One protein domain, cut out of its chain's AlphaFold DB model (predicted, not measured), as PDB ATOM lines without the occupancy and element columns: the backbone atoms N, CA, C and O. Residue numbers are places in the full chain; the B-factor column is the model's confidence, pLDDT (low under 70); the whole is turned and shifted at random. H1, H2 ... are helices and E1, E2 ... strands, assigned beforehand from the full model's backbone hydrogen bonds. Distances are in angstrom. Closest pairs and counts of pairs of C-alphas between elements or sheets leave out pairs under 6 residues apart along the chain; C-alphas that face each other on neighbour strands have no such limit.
ATOM      1  N   ASP A 370      10.316  10.593  75.659       82.25
ATOM      2  CA  ASP A 370       9.168  10.502  74.738       82.25
ATOM      3  C   ASP A 370       7.982   9.725  75.357       82.25
ATOM      4  O   ASP A 370       8.077   9.213  76.477       82.25
ATOM      5  N   GLY A 371       6.824   9.682  74.681       80.19
ATOM      6  CA  GLY A 371       5.640   8.991  75.204       80.19
ATOM      7  C   GLY A 371       5.913   7.513  75.504       80.19
ATOM      8  O   GLY A 371       5.592   7.021  76.588       80.19
ATOM      9  N   VAL A 372       6.580   6.814  74.587       82.88
ATOM     10  CA  VAL A 372       6.900   5.385  74.712       82.88
ATOM     11  C   VAL A 372       7.827   5.111  75.910       82.88
ATOM     12  O   VAL A 372       7.559   4.187  76.681       82.88
ATOM     13  N   ASP A 373       8.854   5.937  76.133       84.88
ATOM     14  CA  ASP A 373       9.767   5.854  77.284       84.88
ATOM     15  C   ASP A 373       9.059   6.185  78.607       84.88
ATOM     16  O   ASP A 373       9.213   5.456  79.589       84.88
ATOM     17  N   ARG A 374       8.227   7.240  78.647       86.38
ATOM     18  CA  ARG A 374       7.448   7.606  79.850       86.38
ATOM     19  C   ARG A 374       6.471   6.505  80.253       86.38
ATOM     20  O   ARG A 374       6.386   6.167  81.431       86.38
ATOM     21  N   CYS A 375       5.775   5.918  79.282       87.94
ATOM     22  CA  CYS A 375       4.880   4.797  79.534       87.94
ATOM     23  C   CYS A 375       5.649   3.564  80.028       87.94
ATOM     24  O   CYS A 375       5.262   2.941  81.016       87.94
ATOM     25  N   GLY A 376       6.775   3.235  79.391       88.00
ATOM     26  CA  GLY A 376       7.611   2.109  79.798       88.00
ATOM     27  C   GLY A 376       8.142   2.236  81.233       88.00
ATOM     28  O   GLY A 376       8.096   1.275  82.004       88.00
ATOM     29  N   ARG A 377       8.545   3.452  81.629       87.25
ATOM     30  CA  ARG A 377       8.906   3.790  83.015       87.25
ATOM     31  C   ARG A 377       7.744   3.588  83.983       87.25
ATOM     32  O   ARG A 377       7.953   3.017  85.050       87.25
ATOM     33  N   ALA A 378       6.536   4.016  83.615       88.19
ATOM     34  CA  ALA A 378       5.342   3.834  84.440       88.19
ATOM     35  C   ALA A 378       4.995   2.347  84.629       88.19
ATOM     36  O   ALA A 378       4.759   1.920  85.758       88.19
ATOM     37  N   VAL A 379       5.051   1.534  83.565       89.69
ATOM     38  CA  VAL A 379       4.855   0.072  83.639       89.69
ATOM     39  C   VAL A 379       5.852  -0.569  84.607       89.69
ATOM     40  O   VAL A 379       5.456  -1.339  85.483       89.69
ATOM     41  N   ARG A 380       7.139  -0.215  84.513       86.62
ATOM     42  CA  ARG A 380       8.171  -0.725  85.429       86.62
ATOM     43  C   ARG A 380       7.975  -0.250  86.867       86.62
ATOM     44  O   ARG A 380       8.153  -1.038  87.793       86.62
ATOM     45  N   ALA A 381       7.575   1.006  87.060       86.75
ATOM     46  CA  ALA A 381       7.251   1.540  88.380       86.75
ATOM     47  C   ALA A 381       6.077   0.779  89.019       86.75
ATOM     48  O   ALA A 381       6.166   0.403  90.183       86.75
ATOM     49  N   MET A 382       5.027   0.453  88.254       88.31
ATOM     50  CA  MET A 382       3.904  -0.370  88.730       88.31
ATOM     51  C   MET A 382       4.327  -1.807  89.073       88.31
ATOM     52  O   MET A 382       3.854  -2.372  90.055       88.31
ATOM     53  N   GLN A 383       5.234  -2.406  88.293       86.88
ATOM     54  CA  GLN A 383       5.741  -3.766  88.537       86.88
ATOM     55  C   GLN A 383       6.624  -3.890  89.790       86.88
ATOM     56  O   GLN A 383       6.778  -5.009  90.291       86.88
ATOM     57  N   ARG A 384       7.222  -2.777  90.245       84.44
ATOM     58  CA  ARG A 384       8.157  -2.685  91.383       84.44
ATOM     59  C   ARG A 384       7.592  -1.914  92.578       84.44
ATOM     60  O   ARG A 384       8.327  -1.657  93.524       84.44
ATOM     61  N   LEU A 385       6.332  -1.483  92.521       84.81
ATOM     62  CA  LEU A 385       5.754  -0.652  93.569       84.81
ATOM     63  C   LEU A 385       5.724  -1.434  94.886       84.81
ATOM     64  O   LEU A 385       5.161  -2.518  94.938       84.81
ATOM     65  N   GLU A 386       6.298  -0.882  95.947       80.19
ATOM     66  CA  GLU A 386       6.151  -1.419  97.299       80.19
ATOM     67  C   GLU A 386       5.109  -0.579  98.044       80.19
ATOM     68  O   GLU A 386       5.132   0.654  97.979       80.19
ATOM     69  N   SER A 387       4.157  -1.246  98.700       79.75
ATOM     70  CA  SER A 387       3.080  -0.596  99.451       79.75
ATOM     71  C   SER A 387       2.859  -1.279 100.793       79.75
ATOM     72  O   SER A 387       2.630  -2.491 100.838       79.75
ATOM     73  N   HIS A 388       2.836  -0.497 101.868       80.44
ATOM     74  CA  HIS A 388       2.430  -0.945 103.198       80.44
ATOM     75  C   HIS A 388       1.032  -0.389 103.505       80.44
ATOM     76  O   HIS A 388       0.857   0.794 103.801       80.44
ATOM     77  N   GLY A 389       0.009  -1.242 103.397       84.25
ATOM     78  CA  GLY A 389      -1.389  -0.803 103.458       84.25
ATOM     79  C   GLY A 389      -1.777   0.060 102.248       84.25
ATOM     80  O   GLY A 389      -1.214  -0.085 101.165       84.25
ATOM     81  N   CYS A 390      -2.734   0.972 102.422       87.88
ATOM     82  CA  CYS A 390      -3.069   1.995 101.430       87.88
ATOM     83  C   CYS A 390      -2.130   3.204 101.573       87.88
ATOM     84  O   CYS A 390      -2.556   4.325 101.855       87.88
ATOM     85  N   SER A 391      -0.826   2.958 101.457       84.12
ATOM     86  CA  SER A 391       0.189   4.007 101.458       84.12
ATOM     87  C   SER A 391       1.348   3.648 100.531       84.12
ATOM     88  O   SER A 391       1.610   2.471 100.271       84.12
ATOM     89  N   ILE A 392       2.000   4.678  99.990       79.50
ATOM     90  CA  ILE A 392       3.143   4.548  99.082       79.50
ATOM     91  C   ILE A 392       4.402   4.946  99.854       79.50
ATOM     92  O   ILE A 392       4.546   6.107 100.236       79.50
ATOM     93  N   ASP A 393       5.328   4.007 100.049       69.25
ATOM     94  CA  ASP A 393       6.540   4.240 100.850       69.25
ATOM     95  C   ASP A 393       7.603   5.071 100.105       69.25
ATOM     96  O   ASP A 393       8.381   5.805 100.719       69.25
ATOM     97  N   HIS A 394       7.605   5.009  98.767       71.88
ATOM     98  CA  HIS A 394       8.562   5.699  97.896       71.88
ATOM     99  C   HIS A 394       7.863   6.646  96.900       71.88
ATOM    100  O   HIS A 394       7.597   6.259  95.757       71.88
ATOM    101  N   PRO A 395       7.585   7.907  97.287       67.44
ATOM    102  CA  PRO A 395       6.876   8.868  96.435       67.44
ATOM    103  C   PRO A 395       7.619   9.204  95.128       67.44
ATOM    104  O   PRO A 395       6.981   9.536  94.130       67.44
ATOM    105  N   GLU A 396       8.948   9.055  95.087       69.44
ATOM    106  CA  GLU A 396       9.754   9.265  93.874       69.44
ATOM    107  C   GLU A 396       9.472   8.217  92.782       69.44
ATOM    108  O   GLU A 396       9.370   8.562  91.606       69.44
ATOM    109  N   SER A 397       9.264   6.950  93.157       69.75
ATOM    110  CA  SER A 397       8.907   5.875  92.216       69.75
ATOM    111  C   SER A 397       7.495   6.057  91.653       69.75
ATOM    112  O   SER A 397       7.227   5.718  90.499       69.75
ATOM    113  N   PHE A 398       6.595   6.644  92.445       82.50
ATOM    114  CA  PHE A 398       5.225   6.947  92.032       82.50
ATOM    115  C   PHE A 398       5.138   8.161  91.094       82.50
ATOM    116  O   PHE A 398       4.217   8.243  90.282       82.50
ATOM    117  N   ALA A 399       6.134   9.055  91.118       83.25
ATOM    118  CA  ALA A 399       6.201  10.209  90.222       83.25
ATOM    119  C   ALA A 399       6.222   9.814  88.731       83.25
ATOM    120  O   ALA A 399       5.702  10.544  87.887       83.25
ATOM    121  N   ALA A 400       6.785   8.649  88.387       85.00
ATOM    122  CA  ALA A 400       6.761   8.135  87.016       85.00
ATOM    123  C   ALA A 400       5.342   7.750  86.560       85.00
ATOM    124  O   ALA A 400       4.987   7.967  85.401       85.00
ATOM    125  N   ILE A 401       4.527   7.217  87.477       88.38
ATOM    126  CA  ILE A 401       3.142   6.810  87.217       88.38
ATOM    127  C   ILE A 401       2.260   8.048  87.039       88.38
ATOM    128  O   ILE A 401       1.540   8.132  86.047       88.38
ATOM    129  N   THR A 402       2.370   9.030  87.939       86.25
ATOM    130  CA  THR A 402       1.594  10.283  87.877       86.25
ATOM    131  C   THR A 402       1.955  11.129  86.657       86.25
ATOM    132  O   THR A 402       1.085  11.647  85.963       86.25
ATOM    133  N   THR A 403       3.249  11.245  86.339       86.06
ATOM    134  CA  THR A 403       3.706  12.006  85.163       86.06
ATOM    135  C   THR A 403       3.166  11.401  83.869       86.06
ATOM    136  O   THR A 403       2.806  12.133  82.945       86.06
ATOM    137  N   TRP A 404       3.101  10.069  83.790       87.62
ATOM    138  CA  TRP A 404       2.524   9.380  82.643       87.62
ATOM    139  C   TRP A 404       0.994   9.497  82.602       87.62
ATOM    140  O   TRP A 404       0.467   9.817  81.536       87.62
ATOM    141  N   SER A 405       0.285   9.299  83.722       86.75
ATOM    142  CA  SER A 405      -1.189   9.321  83.761       86.75
ATOM    143  C   SER A 405      -1.757  10.661  83.291       86.75
ATOM    144  O   SER A 405      -2.618  10.680  82.414       86.75
ATOM    145  N   HIS A 406      -1.180  11.779  83.746       83.38
ATOM    146  CA  HIS A 406      -1.591  13.125  83.330       83.38
ATOM    147  C   HIS A 406      -1.412  13.400  81.823       83.38
ATOM    148  O   HIS A 406      -2.024  14.322  81.287       83.38
ATOM    149  N   GLN A 407      -0.567  12.631  81.124       75.25
ATOM    150  CA  GLN A 407      -0.242  12.814  79.701       75.25
ATOM    151  C   GLN A 407      -0.746  11.668  78.804       75.25
ATOM    152  O   GLN A 407      -0.542  11.695  77.585       75.25
ATOM    153  N   ALA A 408      -1.410  10.660  79.380       62.81
ATOM    154  CA  ALA A 408      -1.820   9.434  78.693       62.81
ATOM    155  C   ALA A 408      -2.886   9.652  77.598       62.81
ATOM    156  O   ALA A 408      -3.112   8.772  76.768       62.81
ATOM    157  N   SER A 409      -3.521  10.825  77.559       59.84
ATOM    158  CA  SER A 409      -4.573  11.202  76.605       59.84
ATOM    159  C   SER A 409      -4.061  11.696  75.242       59.84
ATOM    160  O   SER A 409      -4.868  11.967  74.353       59.84
ATOM    161  N   THR A 410      -2.740  11.781  75.031       58.97
ATOM    162  CA  THR A 410      -2.152  12.205  73.746       58.97
ATOM    163  C   THR A 410      -1.985  11.004  72.797       58.97
ATOM    164  O   THR A 410      -1.213  10.098  73.112       58.97
ATOM    165  N   PRO A 411      -2.672  10.943  71.636       55.91
ATOM    166  CA  PRO A 411      -2.560   9.808  70.723       55.91
ATOM    167  C   PRO A 411      -1.254   9.886  69.920       55.91
ATOM    168  O   PRO A 411      -1.206  10.480  68.843       55.91
ATOM    169  N   GLU A 412      -0.185   9.266  70.414       59.22
ATOM    170  CA  GLU A 412       0.989   8.988  69.585       59.22
ATOM    171  C   GLU A 412       0.759   7.681  68.814       59.22
ATOM    172  O   GLU A 412       0.609   6.605  69.391       59.22
ATOM    173  N   GLY A 413       0.700   7.770  67.480       58.53
ATOM    174  CA  GLY A 413       0.340   6.675  66.565       58.53
ATOM    175  C   GLY A 413       1.346   5.518  66.452       58.53
ATOM    176  O   GLY A 413       1.343   4.816  65.443       58.53
ATOM    177  N   ALA A 414       2.222   5.321  67.439       68.62
ATOM    178  CA  ALA A 414       3.189   4.228  67.456       68.62
ATOM    179  C   ALA A 414       2.555   2.946  68.048       68.62
ATOM    180  O   ALA A 414       1.993   3.000  69.143       68.62
ATOM    181  N   PRO A 415       2.681   1.769  67.401       74.62
ATOM    182  CA  PRO A 415       2.181   0.496  67.941       74.62
ATOM    183  C   PRO A 415       2.705   0.188  69.354       74.62
ATOM    184  O   PRO A 415       1.977  -0.324  70.196       74.62
ATOM    185  N   GLN A 416       3.952   0.577  69.642       80.75
ATOM    186  CA  GLN A 416       4.595   0.408  70.947       80.75
ATOM    187  C   GLN A 416       3.878   1.187  72.059       80.75
ATOM    188  O   GLN A 416       3.779   0.697  73.183       80.75
ATOM    189  N   TRP A 417       3.344   2.373  71.748       82.81
ATOM    190  CA  TRP A 417       2.565   3.165  72.701       82.81
ATOM    191  C   TRP A 417       1.267   2.445  73.080       82.81
ATOM    192  O   TRP A 417       0.972   2.318  74.264       82.81
ATOM    193  N   GLN A 418       0.540   1.890  72.103       83.25
ATOM    194  CA  GLN A 418      -0.696   1.134  72.355       83.25
ATOM    195  C   GLN A 418      -0.439  -0.118  73.201       83.25
ATOM    196  O   GLN A 418      -1.161  -0.378  74.165       83.25
ATOM    197  N   THR A 419       0.622  -0.863  72.878       83.94
ATOM    198  CA  THR A 419       1.077  -2.015  73.667       83.94
ATOM    199  C   THR A 419       1.385  -1.603  75.105       83.94
ATOM    200  O   THR A 419       0.886  -2.215  76.049       83.94
ATOM    201  N   CYS A 420       2.160  -0.536  75.292       87.62
ATOM    202  CA  CYS A 420       2.518  -0.063  76.621       87.62
ATOM    203  C   CYS A 420       1.304   0.426  77.419       87.62
ATOM    204  O   CYS A 420       1.133   0.035  78.572       87.62
ATOM    205  N   GLN A 421       0.426   1.218  76.797       87.38
ATOM    206  CA  GLN A 421      -0.800   1.710  77.418       87.38
ATOM    207  C   GLN A 421      -1.671   0.542  77.886       87.38
ATOM    208  O   GLN A 421      -2.141   0.544  79.021       87.38
ATOM    209  N   ARG A 422      -1.821  -0.502  77.060       87.25
ATOM    210  CA  ARG A 422      -2.564  -1.714  77.430       87.25
ATOM    211  C   ARG A 422      -1.948  -2.424  78.636       87.25
ATOM    212  O   ARG A 422      -2.688  -2.812  79.537       87.25
ATOM    213  N   ALA A 423      -0.622  -2.580  78.666       88.38
ATOM    214  CA  ALA A 423       0.086  -3.176  79.799       88.38
ATOM    215  C   ALA A 423      -0.097  -2.355  81.084       88.38
ATOM    216  O   ALA A 423      -0.422  -2.916  82.127       88.38
ATOM    217  N   ALA A 424       0.055  -1.031  80.993       88.81
ATOM    218  CA  ALA A 424      -0.097  -0.114  82.115       88.81
ATOM    219  C   ALA A 424      -1.525  -0.131  82.678       88.81
ATOM    220  O   ALA A 424      -1.700  -0.243  83.886       88.81
ATOM    221  N   THR A 425      -2.554  -0.105  81.823       87.88
ATOM    222  CA  THR A 425      -3.955  -0.196  82.263       87.88
ATOM    223  C   THR A 425      -4.257  -1.534  82.942       87.88
ATOM    224  O   THR A 425      -4.933  -1.561  83.968       87.88
ATOM    225  N   LEU A 426      -3.744  -2.650  82.408       89.00
ATOM    226  CA  LEU A 426      -3.940  -3.967  83.020       89.00
ATOM    227  C   LEU A 426      -3.240  -4.065  84.384       89.00
ATOM    228  O   LEU A 426      -3.882  -4.464  85.354       89.00
ATOM    229  N   LEU A 427      -1.985  -3.622  84.489       89.50
ATOM    230  CA  LEU A 427      -1.267  -3.570  85.767       89.50
ATOM    231  C   LEU A 427      -1.963  -2.650  86.773       89.50
ATOM    232  O   LEU A 427      -2.122  -3.032  87.929       89.50
ATOM    233  N   TRP A 428      -2.437  -1.479  86.335       90.81
ATOM    234  CA  TRP A 428      -3.183  -0.542  87.177       90.81
ATOM    235  C   TRP A 428      -4.491  -1.138  87.712       90.81
ATOM    236  O   TRP A 428      -4.868  -0.892  88.856       90.81
ATOM    237  N   SER A 429      -5.163  -1.984  86.924       88.44
ATOM    238  CA  SER A 429      -6.354  -2.721  87.371       88.44
ATOM    239  C   SER A 429      -6.050  -3.844  88.377       88.44
ATOM    240  O   SER A 429      -6.969  -4.458  88.913       88.44
ATOM    241  N   GLY A 430      -4.767  -4.108  88.656       85.44
ATOM    242  CA  GLY A 430      -4.293  -5.172  89.540       85.44
ATOM    243  C   GLY A 430      -4.019  -6.502  88.829       85.44
ATOM    244  O   GLY A 430      -3.532  -7.442  89.460       85.44
ATOM    245  N   ALA A 431      -4.271  -6.606  87.524       87.88
ATOM    246  CA  ALA A 431      -3.970  -7.822  86.782       87.88
ATOM    247  C   ALA A 431      -2.456  -7.996  86.618       87.88
ATOM    248  O   ALA A 431      -1.742  -7.064  86.240       87.88
ATOM    249  N   ALA A 432      -1.960  -9.209  86.854       85.94
ATOM    250  CA  ALA A 432      -0.655  -9.596  86.341       85.94
ATOM    251  C   ALA A 432      -0.730  -9.655  84.815       85.94
ATOM    252  O   ALA A 432      -1.793  -9.906  84.251       85.94
ATOM    253  N   VAL A 433       0.376  -9.373  84.136       86.12
ATOM    254  CA  VAL A 433       0.378  -9.192  82.685       86.12
ATOM    255  C   VAL A 433       1.355 -10.160  82.041       86.12
ATOM    256  O   VAL A 433       2.538 -10.153  82.375       86.12
ATOM    257  N   ILE A 434       0.862 -10.939  81.076       83.38
ATOM    258  CA  ILE A 434       1.697 -11.732  80.175       83.38
ATOM    259  C   ILE A 434       2.039 -10.850  78.981       83.38
ATOM    260  O   ILE A 434       1.159 -10.447  78.213       83.38
ATOM    261  N   ILE A 435       3.325 -10.551  78.834       81.12
ATOM    262  CA  ILE A 435       3.844  -9.885  77.644       81.12
ATOM    263  C   ILE A 435       4.141 -10.990  76.627       81.12
ATOM    264  O   ILE A 435       4.979 -11.847  76.905       81.12
ATOM    265  N   PRO A 436       3.424 -11.024  75.493       71.00
ATOM    266  CA  PRO A 436       3.499 -12.134  74.563       71.00
ATOM    267  C   PRO A 436       4.862 -12.199  73.878       71.00
ATOM    268  O   PRO A 436       5.507 -11.185  73.601       71.00
ATOM    269  N   GLU A 437       5.267 -13.422  73.548       65.69
ATOM    270  CA  GLU A 437       6.463 -13.688  72.750       65.69
ATOM    271  C   GLU A 437       6.186 -13.613  71.240       65.69
ATOM    272  O   GLU A 437       7.098 -13.819  70.446       65.69
ATOM    273  N   SER A 438       4.954 -13.281  70.837       65.38
ATOM    274  CA  SER A 438       4.484 -13.205  69.448       65.38
ATOM    275  C   SER A 438       3.837 -11.843  69.148       65.38
ATOM    276  O   SER A 438       3.138 -11.309  70.010       65.38
ATOM    277  N   PRO A 439       3.998 -11.284  67.930       58.22
ATOM    278  CA  PRO A 439       3.432  -9.987  67.551       58.22
ATOM    279  C   PRO A 439       1.920 -10.038  67.301       58.22
ATOM    280  O   PRO A 439       1.268  -8.997  67.311       58.22
ATOM    281  N   ALA A 440       1.373 -11.227  67.024       59.38
ATOM    282  CA  ALA A 440      -0.050 -11.430  66.753       59.38
ATOM    283  C   ALA A 440      -0.879 -11.536  68.043       59.38
ATOM    284  O   ALA A 440      -2.101 -11.377  68.023       59.38
ATOM    285  N   GLU A 441      -0.222 -11.808  69.169       63.31
ATOM    286  CA  GLU A 441      -0.869 -11.930  70.463       63.31
ATOM    287  C   GLU A 441      -0.958 -10.568  71.148       63.31
ATOM    288  O   GLU A 441      -0.015  -9.778  71.170       63.31
ATOM    289  N   GLN A 442      -2.118 -10.282  71.730       73.19
ATOM    290  CA  GLN A 442      -2.301  -9.084  72.536       73.19
ATOM    291  C   GLN A 442      -1.811  -9.331  73.960       73.19
ATOM    292  O   GLN A 442      -1.944 -10.432  74.500       73.19
ATOM    293  N   ILE A 443      -1.317  -8.271  74.600       80.12
ATOM    294  CA  ILE A 443      -1.045  -8.278  76.036       80.12
ATOM    295  C   ILE A 443      -2.318  -8.674  76.788       80.12
ATOM    296  O   ILE A 443      -3.364  -8.027  76.655       80.12
ATOM    297  N   ARG A 444      -2.210  -9.740  77.584       83.56
ATOM    298  CA  ARG A 444      -3.331 -10.366  78.288       83.56
ATOM    299  C   ARG A 444      -3.054 -10.501  79.785       83.56
ATOM    300  O   ARG A 444      -1.888 -10.560  80.181       83.56
ATOM    301  N   PRO A 445      -4.108 -10.546  80.614       83.38
ATOM    302  CA  PRO A 445      -3.949 -10.821  82.031       83.38
ATOM    303  C   PRO A 445      -3.428 -12.248  82.259       83.38
ATOM    304  O   PRO A 445      -3.831 -13.174  81.552       83.38
ATOM    305  N   ASP A 446      -2.552 -12.409  83.247       82.38
ATOM    306  CA  ASP A 446      -2.105 -13.698  83.777       82.38
ATOM    307  C   ASP A 446      -3.009 -14.102  84.957       82.38
ATOM    308  O   ASP A 446      -2.947 -13.456  86.007       82.38
ATOM    309  N   PRO A 447      -3.879 -15.118  84.807       73.19
ATOM    310  CA  PRO A 447      -4.756 -15.562  85.886       73.19
ATOM    311  C   PRO A 447      -4.047 -16.437  86.934       73.19
ATOM    312  O   PRO A 447      -4.622 -16.666  87.996       73.19
ATOM    313  N   GLU A 448      -2.847 -16.950  86.646       74.88
ATOM    314  CA  GLU A 448      -2.118 -17.886  87.515       74.88
ATOM    315  C   GLU A 448      -1.016 -17.201  88.335       74.88
ATOM    316  O   GLU A 448      -0.531 -17.757  89.323       74.88
ATOM    317  N   ALA A 449      -0.628 -15.984  87.955       75.06
ATOM    318  CA  ALA A 449       0.382 -15.214  88.663       75.06
ATOM    319  C   ALA A 449      -0.071 -14.770  90.066       75.06
ATOM    320  O   ALA A 449      -1.237 -14.469  90.326       75.06
ATOM    321  N   ALA A 450       0.904 -14.675  90.974       72.56
ATOM    322  CA  ALA A 450       0.711 -14.122  92.309       72.56
ATOM    323  C   ALA A 450       0.153 -12.685  92.260       72.56
ATOM    324  O   ALA A 450       0.354 -11.954  91.285       72.56
ATOM    325  N   THR A 451      -0.513 -12.267  93.340       79.56
ATOM    326  CA  THR A 451      -1.082 -10.920  93.491       79.56
ATOM    327  C   THR A 451      -0.051  -9.848  93.145       79.56
ATOM    328  O   THR A 451       1.018  -9.786  93.756       79.56
ATOM    329  N   THR A 452      -0.368  -9.006  92.158       86.50
ATOM    330  CA  THR A 452       0.513  -7.901  91.768       86.50
ATOM    331  C   THR A 452       0.614  -6.869  92.889       86.50
ATOM    332  O   THR A 452      -0.318  -6.742  93.688       86.50
ATOM    333  N   PRO A 453       1.694  -6.070  92.942       86.69
ATOM    334  CA  PRO A 453       1.798  -5.034  93.960       86.69
ATOM    335  C   PRO A 453       0.660  -4.007  93.891       86.69
ATOM    336  O   PRO A 453       0.143  -3.583  94.920       86.69
ATOM    337  N   ILE A 454       0.181  -3.689  92.683       89.38
ATOM    338  CA  ILE A 454      -1.000  -2.840  92.502       89.38
ATOM    339  C   ILE A 454      -2.276  -3.528  93.001       89.38
ATOM    340  O   ILE A 454      -3.089  -2.873  93.643       89.38
ATOM    341  N   ALA A 455      -2.476  -4.832  92.769       88.81
ATOM    342  CA  ALA A 455      -3.623  -5.549  93.341       88.81
ATOM    343  C   ALA A 455      -3.604  -5.528  94.873       88.81
ATOM    344  O   ALA A 455      -4.645  -5.297  95.491       88.81
ATOM    345  N   SER A 456      -2.430  -5.722  95.478       88.38
ATOM    346  CA  SER A 456      -2.242  -5.621  96.927       88.38
ATOM    347  C   SER A 456      -2.573  -4.217  97.432       88.38
ATOM    348  O   SER A 456      -3.335  -4.086  98.385       88.38
ATOM    349  N   LEU A 457      -2.096  -3.170  96.752       90.06
ATOM    350  CA  LEU A 457      -2.406  -1.777  97.077       90.06
ATOM    351  C   LEU A 457      -3.904  -1.465  96.936       90.06
ATOM    352  O   LEU A 457      -4.502  -0.886  97.840       90.06
ATOM    353  N   ARG A 458      -4.542  -1.880  95.834       91.25
ATOM    354  CA  ARG A 458      -5.985  -1.686  95.599       91.25
ATOM    355  C   ARG A 458      -6.820  -2.396  96.655       91.25
ATOM    356  O   ARG A 458      -7.760  -1.806  97.175       91.25
ATOM    357  N   THR A 459      -6.455  -3.630  96.997       90.62
ATOM    358  CA  THR A 459      -7.108  -4.394  98.071       90.62
ATOM    359  C   THR A 459      -6.908  -3.694  99.409       90.62
ATOM    360  O   THR A 459      -7.865  -3.523 100.155       90.62
ATOM    361  N   ALA A 460      -5.696  -3.217  99.697       89.31
ATOM    362  CA  ALA A 460      -5.408  -2.499 100.928       89.31
ATOM    363  C   ALA A 460      -6.193  -1.183 101.043       89.31
ATOM    364  O   ALA A 460      -6.672  -0.860 102.128       89.31
ATOM    365  N   CYS A 461      -6.375  -0.455  99.937       90.94
ATOM    366  CA  CYS A 461      -7.217   0.736  99.881       90.94
ATOM    367  C   CYS A 461      -8.704   0.405 100.014       90.94
ATOM    368  O   CYS A 461      -9.385   1.059 100.803       90.94
ATOM    369  N   ASP A 462      -9.213  -0.631  99.342       90.94
ATOM    370  CA  ASP A 462     -10.613  -1.055  99.484       90.94
ATOM    371  C   ASP A 462     -10.929  -1.536 100.906       90.94
ATOM    372  O   ASP A 462     -11.986  -1.238 101.462       90.94
ATOM    373  N   GLU A 463      -9.969  -2.228 101.520       89.62
ATOM    374  CA  GLU A 463     -10.006  -2.662 102.910       89.62
ATOM    375  C   GLU A 463      -9.507  -1.603 103.901       89.62
ATOM    376  O   GLU A 463      -9.372  -1.916 105.085       89.62
ATOM    377  N   ARG A 464      -9.265  -0.363 103.465       90.56
ATOM    378  CA  ARG A 464      -8.970   0.782 104.340       90.56
ATOM    379  C   ARG A 464      -7.776   0.588 105.291       90.56
ATOM    380  O   ARG A 464      -7.756   1.176 106.365       90.56
ATOM    381  N   HIS A 465      -6.783  -0.230 104.940       87.62
ATOM    382  CA  HIS A 465      -5.609  -0.462 105.799       87.62
ATOM    383  C   HIS A 465      -4.714   0.776 105.853       87.62
ATOM    384  O   HIS A 465      -4.231   1.235 104.817       87.62
ATOM    385  N   GLY A 466      -4.448   1.284 107.054       82.31
ATOM    386  CA  GLY A 466      -3.648   2.490 107.277       82.31
ATOM    387  C   GLY A 466      -4.214   3.370 108.392       82.31
ATOM    388  O   GLY A 466      -5.331   3.156 108.849       82.31
ATOM    389  N   THR A 467      -3.429   4.357 108.824       76.50
ATOM    390  CA  THR A 467      -3.801   5.320 109.874       76.50
ATOM    391  C   THR A 467      -4.363   6.617 109.286       76.50
ATOM    392  O   THR A 467      -3.952   7.023 108.196       76.50
ATOM    393  N   ASP A 468      -5.229   7.310 110.034       71.31
ATOM    394  CA  ASP A 468      -6.020   8.477 109.592       71.31
ATOM    395  C   ASP A 468      -5.301   9.484 108.696       71.31
ATOM    396  O   ASP A 468      -5.734   9.771 107.583       71.31
ATOM    397  N   THR A 469      -4.165  10.014 109.143       73.38
ATOM    398  CA  THR A 469      -3.507  11.122 108.430       73.38
ATOM    399  C   THR A 469      -2.762  10.684 107.170       73.38
ATOM    400  O   THR A 469      -2.710  11.436 106.196       73.38
ATOM    401  N   ARG A 470      -2.185   9.476 107.159       79.38
ATOM    402  CA  ARG A 470      -1.430   8.955 106.005       79.38
ATOM    403  C   ARG A 470      -2.340   8.305 104.971       79.38
ATOM    404  O   ARG A 470      -2.049   8.398 103.777       79.38
ATOM    405  N   PHE A 471      -3.422   7.675 105.426       87.69
ATOM    406  CA  PHE A 471      -4.421   7.050 104.571       87.69
ATOM    407  C   PHE A 471      -5.103   8.094 103.681       87.69
ATOM    408  O   PHE A 471      -5.097   7.943 102.463       87.69
ATOM    409  N   GLU A 472      -5.598   9.194 104.259       87.38
ATOM    410  CA  GLU A 472      -6.278  10.260 103.509       87.38
ATOM    411  C   GLU A 472      -5.400  10.848 102.393       87.38
ATOM    412  O   GLU A 472      -5.817  10.919 101.238       87.38
ATOM    413  N   GLN A 473      -4.159  11.221 102.717       86.19
ATOM    414  CA  GLN A 473      -3.228  11.806 101.747       86.19
ATOM    415  C   GLN A 473      -2.868  10.824 100.624       86.19
ATOM    416  O   GLN A 473      -2.823  11.210  99.454       86.19
ATOM    417  N   SER A 474      -2.639   9.553 100.970       87.44
ATOM    418  CA  SER A 474      -2.286   8.511  99.999       87.44
ATOM    419  C   SER A 474      -3.468   8.157  99.097       87.44
ATOM    420  O   SER A 474      -3.292   7.996  97.890       87.44
ATOM    421  N   LEU A 475      -4.680   8.091  99.654       90.12
ATOM    422  CA  LEU A 475      -5.900   7.796  98.909       90.12
ATOM    423  C   LEU A 475      -6.216   8.894  97.888       90.12
ATOM    424  O   LEU A 475      -6.558   8.575  96.753       90.12
ATOM    425  N   LEU A 476      -6.052  10.170  98.254       88.69
ATOM    426  CA  LEU A 476      -6.260  11.297  97.334       88.69
ATOM    427  C   LEU A 476      -5.246  11.301  96.182       88.69
ATOM    428  O   LEU A 476      -5.621  11.532  95.033       88.69
ATOM    429  N   LEU A 477      -3.976  10.997  96.471       87.44
ATOM    430  CA  LEU A 477      -2.933  10.882  95.449       87.44
ATOM    431  C   LEU A 477      -3.187   9.707  94.490       87.44
ATOM    432  O   LEU A 477      -2.940   9.814  93.292       87.44
ATOM    433  N   LEU A 478      -3.681   8.577  94.997       90.19
ATOM    434  CA  LEU A 478      -4.023   7.421  94.168       90.19
ATOM    435  C   LEU A 478      -5.296   7.656  93.347       90.19
ATOM    436  O   LEU A 478      -5.370   7.248  92.187       90.19
ATOM    437  N   ALA A 479      -6.277   8.347  93.925       88.69
ATOM    438  CA  ALA A 479      -7.522   8.692  93.257       88.69
ATOM    439  C   ALA A 479      -7.311   9.675  92.097       88.69
ATOM    440  O   ALA A 479      -8.003   9.551  91.089       88.69
ATOM    441  N   SER A 480      -6.345  10.600  92.180       88.38
ATOM    442  CA  SER A 480      -6.032  11.491  91.050       88.38
ATOM    443  C   SER A 480      -5.493  10.718  89.842       88.38
ATOM    444  O   SER A 480      -5.953  10.931  88.722       88.38
ATOM    445  N   VAL A 481      -4.609   9.739  90.068       88.75
ATOM    446  CA  VAL A 481      -4.127   8.832  89.010       88.75
ATOM    447  C   VAL A 481      -5.263   7.969  88.464       88.75
ATOM    448  O   VAL A 481      -5.384   7.795  87.252       88.75
ATOM    449  N   ALA A 482      -6.126   7.445  89.338       88.75
ATOM    450  CA  ALA A 482      -7.292   6.670  88.925       88.75
ATOM    451  C   ALA A 482      -8.222   7.494  88.017       88.75
ATOM    452  O   ALA A 482      -8.675   6.999  86.985       88.75
ATOM    453  N   GLN A 483      -8.444   8.765  88.362       88.25
ATOM    454  CA  GLN A 483      -9.254   9.697  87.586       88.25
ATOM    455  C   GLN A 483      -8.644   9.982  86.208       88.25
ATOM    456  O   GLN A 483      -9.371   9.937  85.213       88.25
ATOM    457  N   ASP A 484      -7.332  10.221  86.127       86.62
ATOM    458  CA  ASP A 484      -6.625  10.400  84.848       86.62
ATOM    459  C   ASP A 484      -6.768   9.178  83.926       86.62
ATOM    460  O   ASP A 484      -6.820   9.306  82.702       86.62
ATOM    461  N   LEU A 485      -6.849   7.981  84.516       85.06
ATOM    462  CA  LEU A 485      -7.029   6.711  83.807       85.06
ATOM    463  C   LEU A 485      -8.504   6.355  83.553       85.06
ATOM    464  O   LEU A 485      -8.790   5.301  82.981       85.06
ATOM    465  N   GLY A 486      -9.439   7.234  83.926       84.88
ATOM    466  CA  GLY A 486     -10.874   7.083  83.679       84.88
ATOM    467  C   GLY A 486     -11.616   6.191  84.678       84.88
ATOM    468  O   GLY A 486     -12.749   5.792  84.404       84.88
ATOM    469  N   GLU A 487     -11.017   5.863  85.826       88.50
ATOM    470  CA  GLU A 487     -11.711   5.153  86.903       88.50
ATOM    471  C   GLU A 487     -12.580   6.108  87.746       88.50
ATOM    472  O   GLU A 487     -12.152   7.213  88.093       88.50
ATOM    473  N   PRO A 488     -13.798   5.689  88.137       87.88
ATOM    474  CA  PRO A 488     -14.640   6.481  89.025       87.88
ATOM    475  C   PRO A 488     -14.084   6.480  90.458       87.88
ATOM    476  O   PRO A 488     -14.113   5.463  91.150       87.88
ATOM    477  N   VAL A 489     -13.649   7.647  90.939       90.19
ATOM    478  CA  VAL A 489     -13.092   7.822  92.298       90.19
ATOM    479  C   VAL A 489     -14.110   7.604  93.425       90.19
ATOM    480  O   VAL A 489     -13.733   7.350  94.566       90.19
ATOM    481  N   SER A 490     -15.408   7.647  93.121       86.25
ATOM    482  CA  SER A 490     -16.488   7.347  94.069       86.25
ATOM    483  C   SER A 490     -16.742   5.842  94.249       86.25
ATOM    484  O   SER A 490     -17.495   5.448  95.138       86.25
ATOM    485  N   ALA A 491     -16.156   4.987  93.405       86.62
ATOM    486  CA  ALA A 491     -16.325   3.537  93.461       86.62
ATOM    487  C   ALA A 491     -15.158   2.850  94.190       86.62
ATOM    488  O   ALA A 491     -14.118   3.452  94.452       86.62
ATOM    489  N   SER A 492     -15.329   1.566  94.514       84.25
ATOM    490  CA  SER A 492     -14.236   0.710  94.998       84.25
ATOM    491  C   SER A 492     -13.086   0.673  93.976       84.25
ATOM    492  O   SER A 492     -13.363   0.565  92.778       84.25
ATOM    493  N   PRO A 493     -11.809   0.749  94.406       90.56
ATOM    494  CA  PRO A 493     -11.320   0.733  95.793       90.56
ATOM    495  C   PRO A 493     -11.234   2.116  96.468       90.56
ATOM    496  O   PRO A 493     -10.994   2.202  97.671       90.56
ATOM    497  N   TRP A 494     -11.441   3.205  95.726       90.94
ATOM    498  CA  TRP A 494     -11.153   4.572  96.176       90.94
ATOM    499  C   TRP A 494     -12.228   5.119  97.133       90.94
ATOM    500  O   TRP A 494     -11.918   5.514  98.253       90.94
ATOM    501  N   ARG A 495     -13.508   5.043  96.747       89.88
ATOM    502  CA  ARG A 495     -14.699   5.514  97.496       89.88
ATOM    503  C   ARG A 495     -14.494   6.875  98.186       89.88
ATOM    504  O   ARG A 495     -14.622   7.007  99.404       89.88
ATOM    505  N   LEU A 496     -14.162   7.884  97.386       90.44
ATOM    506  CA  LEU A 496     -14.223   9.279  97.810       90.44
ATOM    507  C   LEU A 496     -15.671   9.782  97.839       90.44
ATOM    508  O   LEU A 496     -16.572   9.195  97.230       90.44
ATOM    509  N   ASP A 497     -15.883  10.869  98.573       88.81
ATOM    510  CA  ASP A 497     -17.157  11.571  98.638       88.81
ATOM    511  C   ASP A 497     -17.552  12.200  97.282       88.81
ATOM    512  O   ASP A 497     -16.804  12.174  96.305       88.81
ATOM    513  N   VAL A 498     -18.747  12.795  97.209       82.00
ATOM    514  CA  VAL A 498     -19.272  13.387  95.961       82.00
ATOM    515  C   VAL A 498     -18.400  14.548  95.461       82.00
ATOM    516  O   VAL A 498     -18.372  14.815  94.260       82.00
ATOM    517  N   THR A 499     -17.676  15.229  96.355       81.56
ATOM    518  CA  THR A 499     -16.747  16.303  95.976       81.56
ATOM    519  C   THR A 499     -15.374  15.786  95.538       81.56
ATOM    520  O   THR A 499     -14.622  16.536  94.915       81.56
ATOM    521  N   GLY A 500     -15.053  14.518  95.819       83.56
ATOM    522  CA  GLY A 500     -13.758  13.909  95.531       83.56
ATOM    523  C   GLY A 500     -12.619  14.460  96.392       83.56
ATOM    524  O   GLY A 500     -11.460  14.319  96.014       83.56
ATOM    525  N   THR A 501     -12.928  15.123  97.511       84.06
ATOM    526  CA  THR A 501     -11.928  15.829  98.333       84.06
ATOM    527  C   THR A 501     -11.581  15.099  99.622       84.06
ATOM    528  O   THR A 501     -10.531  15.374 100.204       84.06
ATOM    529  N   GLN A 502     -12.412  14.146 100.053       88.69
ATOM    530  CA  GLN A 502     -12.163  13.349 101.252       88.69
ATOM    531  C   GLN A 502     -12.748  11.931 101.150       88.69
ATOM    532  O   GLN A 502     -13.618  11.679 100.309       88.69
ATOM    533  N   PRO A 503     -12.288  10.974 101.982       90.75
ATOM    534  CA  PRO A 503     -12.890   9.646 102.040       90.75
ATOM    535  C   PRO A 503     -14.372   9.712 102.423       90.75
ATOM    536  O   PRO A 503     -14.777  10.527 103.258       90.75
TER     537      PRO A 503
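AT A GLANCE: This is residues 370 to 503 of the 1157 residues of an uncharacterized protein of Archangium gephyra (UniProt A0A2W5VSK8). H3 lies alongside H1 and H2 crosses H1, making a three-helix core; the small strand hairpin E1-E2 packs on residues 422 to 427 of H3. H4 meets the ends of H1 and H3, H5 meets H2 near its own end, and unnamed residues 485 to 503 fold back beside H5. The printed part has 134 residues, with five named helices and two named strands in the order H1 H2 H3 E1 E2 H4 H5 along the chain; E1 and E2 are antiparallel, and of the 71 residues in named elements helices hold 65 and strands 6, the class mostly helix. It is compact, with a radius of gyration of the C-alphas of 14.9 A and spans of 46 by 33 by 26 A.

IN THESE COORDINATES: H1, residues 371 to 383, begins at C-alpha (5.640, 8.991, 75.204) and is 18.5 A long. H2 is 395 to 405, 15.0 A; H3 is 415 to 428, 20.0 A. E1 is 432 to 434, E2 444 to 446. H4 is 453 to 462, 14.2 A. H5, 468 to 484, 24.8 A, ends at (-6.625, 10.400, 84.848).

HOW THE PARTS SIT: H1 touches H3 at a shallow tilt of 27 degrees, the same way, closest at C-alphas of Val 379 and Ala 424, 5.2 A. H1 touches H2 at a steep tilt of 46 degrees, opposite ways, closest at C-alphas of Ala 378 and Ile 401, 4.6 A. H1 and H4 touch only at their ends, closest at C-alphas of Met 382 and Ile 454, 6.7 A. H5 touches H2 with residues 481 to 484 alone, closest at C-alphas of Ser 405 and Asp 484, 5.6 A. In the hairpin, N 434 and O 444 are 2.9 A apart, within hydrogen-bond range. Every O i to N i+4 pair is within range in H1, H3 and H4; H2 has 5 of 7, H5 11 of 13.

THE WHOLE: The C-alphas of Ala 440 and Asp 468 are farthest apart, 47.6 A. The printed part has no cut; the H1 to H2 link is long. Confidence is under 70 at residues 393, 395 to 397, 408 to 414 and 437 to 441.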